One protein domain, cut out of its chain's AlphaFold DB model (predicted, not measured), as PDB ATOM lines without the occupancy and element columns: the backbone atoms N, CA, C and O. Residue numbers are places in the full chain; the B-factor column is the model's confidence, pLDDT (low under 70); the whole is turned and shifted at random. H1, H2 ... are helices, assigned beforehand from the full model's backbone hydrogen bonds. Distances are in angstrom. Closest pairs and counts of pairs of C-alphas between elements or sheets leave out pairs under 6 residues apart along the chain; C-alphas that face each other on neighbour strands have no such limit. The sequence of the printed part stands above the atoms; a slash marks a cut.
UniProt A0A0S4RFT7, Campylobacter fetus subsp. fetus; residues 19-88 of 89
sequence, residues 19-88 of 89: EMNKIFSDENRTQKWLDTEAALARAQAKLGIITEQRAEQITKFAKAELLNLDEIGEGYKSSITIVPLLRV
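What this domain is: This is residues 19 to 88 of the 89 residues of a protein of Campylobacter fetus subsp. fetus (UniProt A0A0S4RFT7). One long helix, H2, makes a helical hairpin with the shorter H3, which folds back beside its later part. At the other end of H2 the small H1 turns off to one side, while H4, about perpendicular to H2, reaches to the opposite side with the short H5 packed on it. The printed part has 70 residues with five named helices, in the order H1 to H5, and no named strand; the class is all helix. It is only just loose, close to compact, with a radius of gyration of the C-alphas of 13.4 A and spans of 36 by 31 by 19 A.

How they stand to each other: H2, residues 26 to 46, touches H3, residues 52 to 61, at a shallow tilt of 6 degrees, opposite ways; their closest C-alphas, of Ala 38 and Thr 59, are 4.7 A apart. H1, residues 19 to 23, is close to H2 but not clearly touching, the closest C-alphas being those of Lys 22 and Asn 28, 6.8 A. H4, residues 69 to 78, is close to H2 but not clearly touching, about perpendicular at 82 degrees, with the closest C-alphas, of Glu 27 and Leu 69, 7.6 A apart. H5, residues 83 to 87, touches H4, the C-alphas of Gly 75 and Pro 84 being closest at 5.1 A. H5 is close to H2 but not clearly touching, at 7.8 A between the C-alphas of Thr 30 and Leu 85. H3 and H4 are apart. Every O i to N i+4 pair is within hydrogen-bond range in H1, H2, H3 and H5; in H4, 4 of 6 are.

Where its parts are: H2 runs 30.5 A from C-alpha 26 at (294.062, 350.385, 364.610) to C-alpha 46 at (295.827, 356.460, 394.422). H3 is 14.5 A long and H4 15.5 A. H1, 6.3 A long, begins at C-alpha 19, (303.969, 341.015, 364.553). H5, 6.4 A long, ends at C-alpha 87, (283.119, 360.076, 373.127).

The domain as a whole: The C-alphas farthest apart, of Asn 21 and Gly 48, are 38.9 A from each other. The printed part has no cut. The link from H3 to H4 is short, the other three are tight, and none is long. Mean pLDDT of the printed part is 95.5, and no printed residue is under 70.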
ATOM      1  N   GLU A  19     303.835 340.382 363.238       94.75
ATOM      2  CA  GLU A  19     303.969 341.015 364.553       94.75
ATOM      3  C   GLU A  19     303.937 342.539 364.447       94.75
ATOM      4  O   GLU A  19     303.210 343.186 365.195       94.75
ATOM      5  N   MET A  20     304.657 343.105 363.475       94.56
ATOM      6  CA  MET A  20     304.658 344.545 363.234       94.56
ATOM      7  C   MET A  20     303.256 345.039 362.862       94.56
ATOM      8  O   MET A  20     302.769 345.989 363.469       94.56
ATOM      9  N   ASN A  21     302.562 344.336 361.960       91.50
ATOM     10  CA  ASN A  21     301.181 344.671 361.597       91.50
ATOM     11  C   ASN A  21     300.241 344.641 362.806       91.50
ATOM     12  O   ASN A  21     299.399 345.518 362.941       91.50
ATOM     13  N   LYS A  22     300.407 343.677 363.720       93.00
ATOM     14  CA  LYS A  22     299.611 343.615 364.952       93.00
ATOM     15  C   LYS A  22     299.903 344.783 365.899       93.00
ATOM     16  O   LYS A  22     298.987 345.288 366.533       93.00
ATOM     17  N   ILE A  23     301.162 345.206 366.022       95.50
ATOM     18  CA  ILE A  23     301.547 346.324 366.900       95.50
ATOM     19  C   ILE A  23     300.989 347.653 366.378       95.50
ATOM     20  O   ILE A  23     300.530 348.474 367.172       95.50
ATOM     21  N   PHE A  24     301.007 347.866 365.064       93.06
ATOM     22  CA  PHE A  24     300.571 349.121 364.445       93.06
ATOM     23  C   PHE A  24     299.131 349.096 363.920       93.06
ATOM     24  O   PHE A  24     298.724 350.040 363.248       93.06
ATOM     25  N   SER A  25     298.355 348.054 364.231       92.75
ATOM     26  CA  SER A  25     296.945 347.983 363.844       92.75
ATOM     27  C   SER A  25     296.103 349.023 364.590       92.75
ATOM     28  O   SER A  25     296.441 349.442 365.705       92.75
ATOM     29  N   ASP A  26     294.979 349.423 363.995       93.75
ATOM     30  CA  ASP A  26     294.062 350.385 364.610       93.75
ATOM     31  C   ASP A  26     293.425 349.845 365.899       93.75
ATOM     32  O   ASP A  26     293.246 350.600 366.859       93.75
ATOM     33  N   GLU A  27     293.170 348.534 365.975       95.44
ATOM     34  CA  GLU A  27     292.702 347.863 367.191       95.44
ATOM     35  C   GLU A  27     293.735 348.004 368.312       95.44
ATOM     36  O   GLU A  27     293.397 348.397 369.432       95.44
ATOM     37  N   ASN A  28     295.010 347.714 368.022       96.88
ATOM     38  CA  ASN A  28     296.055 347.790 369.034       96.88
ATOM     39  C   ASN A  28     296.327 349.242 369.441       96.88
ATOM     40  O   ASN A  28     296.493 349.512 370.628       96.88
ATOM     41  N   ARG A  29     296.307 350.195 368.499       95.00
ATOM     42  CA  ARG A  29     296.431 351.627 368.816       95.00
ATOM     43  C   ARG A  29     295.315 352.091 369.751       95.00
ATOM     44  O   ARG A  29     295.606 352.695 370.783       95.00
ATOM     45  N   THR A  30     294.068 351.752 369.432       96.00
ATOM     46  CA  THR A  30     292.897 352.051 370.270       96.00
ATOM     47  C   THR A  30     293.042 351.429 371.657       96.00
ATOM     48  O   THR A  30     292.858 352.114 372.662       96.00
ATOM     49  N   GLN A  31     293.465 350.164 371.742       97.88
ATOM     50  CA  GLN A  31     293.699 349.507 373.028       97.88
ATOM     51  C   GLN A  31     294.787 350.212 373.846       97.88
ATOM     52  O   GLN A  31     294.618 350.394 375.046       97.88
ATOM     53  N   LYS A  32     295.892 350.653 373.232       97.75
ATOM     54  CA  LYS A  32     296.977 351.343 373.955       97.75
ATOM     55  C   LYS A  32     296.561 352.715 374.482       97.75
ATOM     56  O   LYS A  32     297.013 353.126 375.553       97.75
ATOM     57  N   TRP A  33     295.684 353.410 373.767       96.38
ATOM     58  CA  TRP A  33     295.050 354.626 374.267       96.38
ATOM     59  C   TRP A  33     294.167 354.345 375.487       96.38
ATOM     60  O   TRP A  33     294.342 354.989 376.520       96.38
ATOM     61  N   LEU A  34     293.320 353.316 375.431       97.75
ATOM     62  CA  LEU A  34     292.502 352.889 376.572       97.75
ATOM     63  C   LEU A  34     293.348 352.424 377.768       97.75
ATOM     64  O   LEU A  34     293.048 352.774 378.909       97.75
ATOM     65  N   ASP A  35     294.443 351.699 377.523       98.19
ATOM     66  CA  ASP A  35     295.390 351.277 378.563       98.19
ATOM     67  C   ASP A  35     295.987 352.494 379.293       98.19
ATOM     68  O   ASP A  35     296.179 352.460 380.514       98.19
ATOM     69  N   THR A  36     296.263 353.570 378.546       97.88
ATOM     70  CA  THR A  36     296.793 354.834 379.074       97.88
ATOM     71  C   THR A  36     295.767 355.522 379.973       97.88
ATOM     72  O   THR A  36     296.096 355.876 381.105       97.88
ATOM     73  N   GLU A  37     294.513 355.639 379.529       97.81
ATOM     74  CA  GLU A  37     293.427 356.228 380.326       97.81
ATOM     75  C   GLU A  37     293.104 355.397 381.577       97.81
ATOM     76  O   GLU A  37     292.931 355.931 382.674       97.81
ATOM     77  N   ALA A  38     293.117 354.067 381.467       98.31
ATOM     78  CA  ALA A  38     292.956 353.185 382.617       98.31
ATOM     79  C   ALA A  38     294.105 353.350 383.626       98.31
ATOM     80  O   ALA A  38     293.881 353.356 384.841       98.31
ATOM     81  N   ALA A  39     295.347 353.491 383.151       98.62
ATOM     82  CA  ALA A  39     296.494 353.765 384.013       98.62
ATOM     83  C   ALA A  39     296.381 355.131 384.699       98.62
ATOM     84  O   ALA A  39     296.646 355.223 385.903       98.62
ATOM     85  N   LEU A  40     295.929 356.156 383.972       98.44
ATOM     86  CA  LEU A  40     295.655 357.483 384.515       98.44
ATOM     87  C   LEU A  40     294.590 357.424 385.615       98.44
ATOM     88  O   LEU A  40     294.831 357.928 386.711       98.44
ATOM     89  N   ALA A  41     293.466 356.745 385.380       98.50
ATOM     90  CA  ALA A  41     292.400 356.586 386.368       98.50
ATOM     91  C   ALA A  41     292.899 355.890 387.646       98.50
ATOM     92  O   ALA A  41     292.635 356.349 388.759       98.50
ATOM     93  N   ARG A  42     293.694 354.817 387.513       98.62
ATOM     94  CA  ARG A  42     294.314 354.145 388.670       98.62
ATOM     95  C   ARG A  42     295.279 355.058 389.425       98.62
ATOM     96  O   ARG A  42     295.314 355.016 390.653       98.62
ATOM     97  N   ALA A  43     296.066 355.874 388.724       98.69
ATOM     98  CA  ALA A  43     296.956 356.844 389.359       98.69
ATOM     99  C   ALA A  43     296.165 357.936 390.100       98.69
ATOM    100  O   ALA A  43     296.484 358.256 391.242       98.69
ATOM    101  N   GLN A  44     295.093 358.450 389.494       98.69
ATOM    102  CA  GLN A  44     294.201 359.435 390.106       98.69
ATOM    103  C   GLN A  44     293.495 358.890 391.352       98.69
ATOM    104  O   GLN A  44     293.387 359.615 392.341       98.69
ATOM    105  N   ALA A  45     293.071 357.622 391.352       98.62
ATOM    106  CA  ALA A  45     292.494 356.986 392.537       98.62
ATOM    107  C   ALA A  45     293.497 356.874 393.692       98.62
ATOM    108  O   ALA A  45     293.164 357.219 394.821       98.62
ATOM    109  N   LYS A  46     294.752 356.495 393.408       98.38
ATOM    110  CA  LYS A  46     295.827 356.460 394.422       98.38
ATOM    111  C   LYS A  46     296.089 357.823 395.065       98.38
ATOM    112  O   LYS A  46     296.530 357.880 396.207       98.38
ATOM    113  N   LEU A  47     295.840 358.905 394.329       98.50
ATOM    114  CA  LEU A  47     295.972 360.282 394.810       98.50
ATOM    115  C   LEU A  47     294.678 360.832 395.436       98.50
ATOM    116  O   LEU A  47     294.656 361.984 395.858       98.50
ATOM    117  N   GLY A  48     293.595 360.048 395.477       98.00
ATOM    118  CA  GLY A  48     292.299 360.476 396.008       98.00
ATOM    119  C   GLY A  48     291.532 361.467 395.122       98.00
ATOM    120  O   GLY A  48     290.565 362.065 395.585       98.00
ATOM    121  N   ILE A  49     291.934 361.651 393.857       98.56
ATOM    122  CA  ILE A  49     291.258 362.553 392.903       98.56
ATOM    123  C   ILE A  49     289.918 361.956 392.448       98.56
ATOM    124  O   ILE A  49     288.928 362.667 392.286       98.56
ATOM    125  N   ILE A  50     289.879 360.635 392.257       98.38
ATOM    126  CA  ILE A  50     288.656 359.864 392.010       98.38
ATOM    127  C   ILE A  50     288.566 358.710 393.010       98.38
ATOM    128  O   ILE A  50     289.557 358.347 393.638       98.38
ATOM    129  N   THR A  51     287.385 358.111 393.162       98.44
ATOM    130  CA  THR A  51     287.224 356.926 394.017       98.44
ATOM    131  C   THR A  51     287.840 355.683 393.369       98.44
ATOM    132  O   THR A  51     287.851 355.560 392.141       98.44
ATOM    133  N   GLU A  52     288.288 354.721 394.183       97.88
ATOM    134  CA  GLU A  52     288.809 353.432 393.691       97.88
ATOM    135  C   GLU A  52     287.786 352.711 392.806       97.88
ATOM    136  O   GLU A  52     288.112 352.299 391.696       97.88
ATOM    137  N   GLN A  53     286.515 352.695 393.223       98.12
ATOM    138  CA  GLN A  53     285.418 352.120 392.442       98.12
ATOM    139  C   GLN A  53     285.302 352.743 391.039       98.12
ATOM    140  O   GLN A  53     285.032 352.035 390.070       98.12
ATOM    141  N   ARG A  54     285.515 354.061 390.887       97.75
ATOM    142  CA  ARG A  54     285.496 354.709 389.561       97.75
ATOM    143  C   ARG A  54     286.679 354.268 388.705       97.75
ATOM    144  O   ARG A  54     286.487 353.965 387.530       97.75
ATOM    145  N   ALA A  55     287.877 354.190 389.281       98.38
ATOM    146  CA  ALA A  55     289.053 353.703 388.563       98.38
ATOM    147  C   ALA A  55     288.918 352.232 388.139       98.38
ATOM    148  O   ALA A  55     289.356 351.866 387.044       98.38
ATOM    149  N   GLU A  56     288.287 351.400 388.970       98.25
ATOM    150  CA  GLU A  56     287.962 350.012 388.639       98.25
ATOM    151  C   GLU A  56     286.991 349.918 387.464       98.25
ATOM    152  O   GLU A  56     287.240 349.146 386.541       98.25
ATOM    153  N   GLN A  57     285.920 350.722 387.457       98.19
ATOM    154  CA  GLN A  57     284.976 350.755 386.334       98.19
ATOM    155  C   GLN A  57     285.680 351.160 385.034       98.19
ATOM    156  O   GLN A  57     285.573 350.437 384.046       98.19
ATOM    157  N   ILE A  58     286.468 352.243 385.047       97.81
ATOM    158  CA  ILE A  58     287.225 352.686 383.865       97.81
ATOM    159  C   ILE A  58     288.168 351.574 383.391       97.81
ATOM    160  O   ILE A  58     288.153 351.204 382.222       97.81
ATOM    161  N   THR A  59     288.941 350.973 384.299       98.06
ATOM    162  CA  THR A  59     289.879 349.895 383.945       98.06
ATOM    163  C   THR A  59     289.162 348.665 383.383       98.06
ATOM    164  O   THR A  59     289.666 348.029 382.462       98.06
ATOM    165  N   LYS A  60     287.983 348.324 383.912       97.94
ATOM    166  CA  LYS A  60     287.198 347.164 383.473       97.94
ATOM    167  C   LYS A  60     286.690 347.311 382.036       97.94
ATOM    168  O   LYS A  60     286.664 346.316 381.309       97.94
ATOM    169  N   PHE A  61     286.275 348.519 381.657       97.56
ATOM    170  CA  PHE A  61     285.681 348.811 380.349       97.56
ATOM    171  C   PHE A  61     286.667 349.394 379.328       97.56
ATOM    172  O   PHE A  61     286.305 349.548 378.169       97.56
ATOM    173  N   ALA A  62     287.923 349.636 379.713       97.56
ATOM    174  CA  ALA A  62     289.009 350.070 378.830       97.56
ATOM    175  C   ALA A  62     289.464 348.960 377.857       97.56
ATOM    176  O   ALA A  62     290.602 348.485 377.901       97.56
ATOM    177  N   LYS A  63     288.560 348.517 376.980       97.69
ATOM    178  CA  LYS A  63     288.783 347.444 376.011       97.69
ATOM    179  C   LYS A  63     288.330 347.867 374.619       97.69
ATOM    180  O   LYS A  63     287.163 348.186 374.421       97.69
ATOM    181  N   ALA A  64     289.234 347.796 373.649       96.75
ATOM    182  CA  ALA A  64     288.954 348.185 372.268       96.75
ATOM    183  C   ALA A  64     287.857 347.320 371.624       96.75
ATOM    184  O   ALA A  64     287.106 347.814 370.797       96.75
ATOM    185  N   GLU A  65     287.717 346.057 372.047       96.56
ATOM    186  CA  GLU A  65     286.663 345.142 371.574       96.56
ATOM    187  C   GLU A  65     285.235 345.603 371.914       96.56
ATOM    188  O   GLU A  65     284.279 345.107 371.324       96.56
ATOM    189  N   LEU A  66     285.082 346.522 372.873       96.56
ATOM    190  CA  LEU A  66     283.790 347.089 373.256       96.56
ATOM    191  C   LEU A  66     283.422 348.332 372.435       96.56
ATOM    192  O   LEU A  66     282.323 348.852 372.600       96.56
ATOM    193  N   LEU A  67     284.328 348.811 371.576       95.56
ATOM    194  CA  LEU A  67     284.162 350.043 370.812       95.56
ATOM    195  C   LEU A  67     283.969 349.764 369.321       95.56
ATOM    196  O   LEU A  67     284.464 348.778 368.775       95.56
ATOM    197  N   ASN A  68     283.298 350.693 368.643       95.44
ATOM    198  CA  ASN A  68     283.175 350.688 367.193       95.44
ATOM    199  C   ASN A  68     284.283 351.548 366.558       95.44
ATOM    200  O   ASN A  68     284.234 352.778 366.610       95.44
ATOM    201  N   LEU A  69     285.281 350.906 365.940       94.12
ATOM    202  CA  LEU A  69     286.408 351.605 365.307       94.12
ATOM    203  C   LEU A  69     285.988 352.488 364.125       94.12
ATOM    204  O   LEU A  69     286.592 353.542 363.918       94.12
ATOM    205  N   ASP A  70     284.944 352.106 363.387       94.62
ATOM    206  CA  ASP A  70     284.452 352.900 362.258       94.62
ATOM    207  C   ASP A  70     283.840 354.221 362.749       94.62
ATOM    208  O   ASP A  70     284.097 355.285 362.184       94.62
ATOM    209  N   GLU A  71     283.090 354.178 363.856       94.88
ATOM    210  CA  GLU A  71     282.512 355.371 364.487       94.88
ATOM    211  C   GLU A  71     283.599 356.324 365.006       94.88
ATOM    212  O   GLU A  71     283.527 357.541 364.803       94.88
ATOM    213  N   ILE A  72     284.657 355.770 365.608       94.00
ATOM    214  CA  ILE A  72     285.833 356.539 366.037       94.00
ATOM    215  C   ILE A  72     286.481 357.228 364.832       94.00
ATOM    216  O   ILE A  72     286.764 358.430 364.885       94.00
ATOM    217  N   GLY A  73     286.693 356.483 363.741       93.38
ATOM    218  CA  GLY A  73     287.272 356.986 362.496       93.38
ATOM    219  C   GLY A  73     286.478 358.147 361.893       93.38
ATOM    220  O   GLY A  73     287.063 359.155 361.493       93.38
ATOM    221  N   GLU A  74     285.147 358.066 361.898       94.12
ATOM    222  CA  GLU A  74     284.275 359.152 361.439       94.12
ATOM    223  C   GLU A  74     284.443 360.430 362.274       94.12
ATOM    224  O   GLU A  74     284.509 361.537 361.726       94.12
ATOM    225  N   GLY A  75     284.608 360.299 363.592       91.69
ATOM    226  CA  GLY A  75     284.835 361.440 364.481       91.69
ATOM    227  C   GLY A  75     286.144 362.202 364.209       91.69
ATOM    228  O   GLY A  75     286.204 363.419 364.433       91.69
ATOM    229  N   TYR A  76     287.166 361.541 363.651       92.38
ATOM    230  CA  TYR A  76     288.446 362.165 363.274       92.38
ATOM    231  C   TYR A  76     288.352 363.138 362.092       92.38
ATOM    232  O   TYR A  76     289.268 363.924 361.872       92.38
ATOM    233  N   LYS A  77     287.221 363.208 361.383       92.06
ATOM    234  CA  LYS A  77     286.985 364.288 360.403       92.06
ATOM    235  C   LYS A  77     286.959 365.678 361.048       92.06
ATOM    236  O   LYS A  77     287.145 366.677 360.361       92.06
ATOM    237  N   SER A  78     286.721 365.741 362.360       90.00
ATOM    238  CA  SER A  78     286.569 366.983 363.130       90.00
ATOM    239  C   SER A  78     287.608 367.162 364.247       90.00
ATOM    240  O   SER A  78     287.527 368.120 365.013       90.00
ATOM    241  N   SER A  79     288.574 366.247 364.371       89.12
ATOM    242  CA  SER A  79     289.554 366.237 365.460       89.12
ATOM    243  C   SER A  79     290.864 365.584 365.026       89.12
ATOM    244  O   SER A  79     290.884 364.760 364.123       89.12
ATOM    245  N   ILE A  80     291.957 365.912 365.712       84.00
ATOM    246  CA  ILE A  80     293.283 365.299 365.516       84.00
ATOM    247  C   ILE A  80     293.804 364.592 366.778       84.00
ATOM    248  O   ILE A  80     294.922 364.084 366.792       84.00
ATOM    249  N   THR A  81     293.023 364.585 367.859       89.56
ATOM    250  CA  THR A  81     293.420 364.071 369.182       89.56
ATOM    251  C   THR A  81     292.610 362.832 369.564       89.56
ATOM    252  O   THR A  81     291.756 362.388 368.810       89.56
ATOM    253  N   ILE A  82     292.830 362.274 370.755       92.19
ATOM    254  CA  ILE A  82     292.094 361.113 371.297       92.19
ATOM    255  C   ILE A  82     290.583 361.361 371.525       92.19
ATOM    256  O   ILE A  82     289.831 360.431 371.789       92.19
ATOM    257  N   VAL A  83     290.098 362.602 371.411       92.56
ATOM    258  CA  VAL A  83     288.716 362.979 371.772       92.56
ATOM    259  C   VAL A  83     287.615 362.140 371.094       92.56
ATOM    260  O   VAL A  83     286.675 361.778 371.801       92.56
ATOM    261  N   PRO A  84     287.674 361.804 369.788       92.19
ATOM    262  CA  PRO A  84     286.665 360.946 369.162       92.19
ATOM    263  C   PRO A  84     286.527 359.582 369.841       92.19
ATOM    264  O   PRO A  84     285.409 359.122 370.040       92.19
ATOM    265  N   LEU A  85     287.643 358.984 370.272       92.62
ATOM    266  CA  LEU A  85     287.642 357.726 371.017       92.62
ATOM    267  C   LEU A  85     286.928 357.876 372.362       92.62
ATOM    268  O   LEU A  85     286.089 357.053 372.707       92.62
ATOM    269  N   LEU A  86     287.218 358.943 373.113       91.94
ATOM    270  CA  LEU A  86     286.633 359.144 374.445       91.94
ATOM    271  C   LEU A  86     285.118 359.394 374.415       91.94
ATOM    272  O   LEU A  86     284.458 359.212 375.430       91.94
ATOM    273  N   ARG A  87     284.563 359.830 373.277       90.44
ATOM    274  CA  ARG A  87     283.119 360.076 373.127       90.44
ATOM    275  C   ARG A  87     282.290 358.808 372.951       90.44
ATOM    276  O   ARG A  87     281.092 358.865 373.200       90.44
ATOM    277  N   VAL A  88     282.910 357.722 372.495       86.88
ATOM    278  CA  VAL A  88     282.231 356.444 372.228       86.88
ATOM    279  C   VAL A  88     282.468 355.402 373.329       86.88
ATOM    280  O   VAL A  88     281.989 354.278 373.208       86.88
TER     281      VAL A  88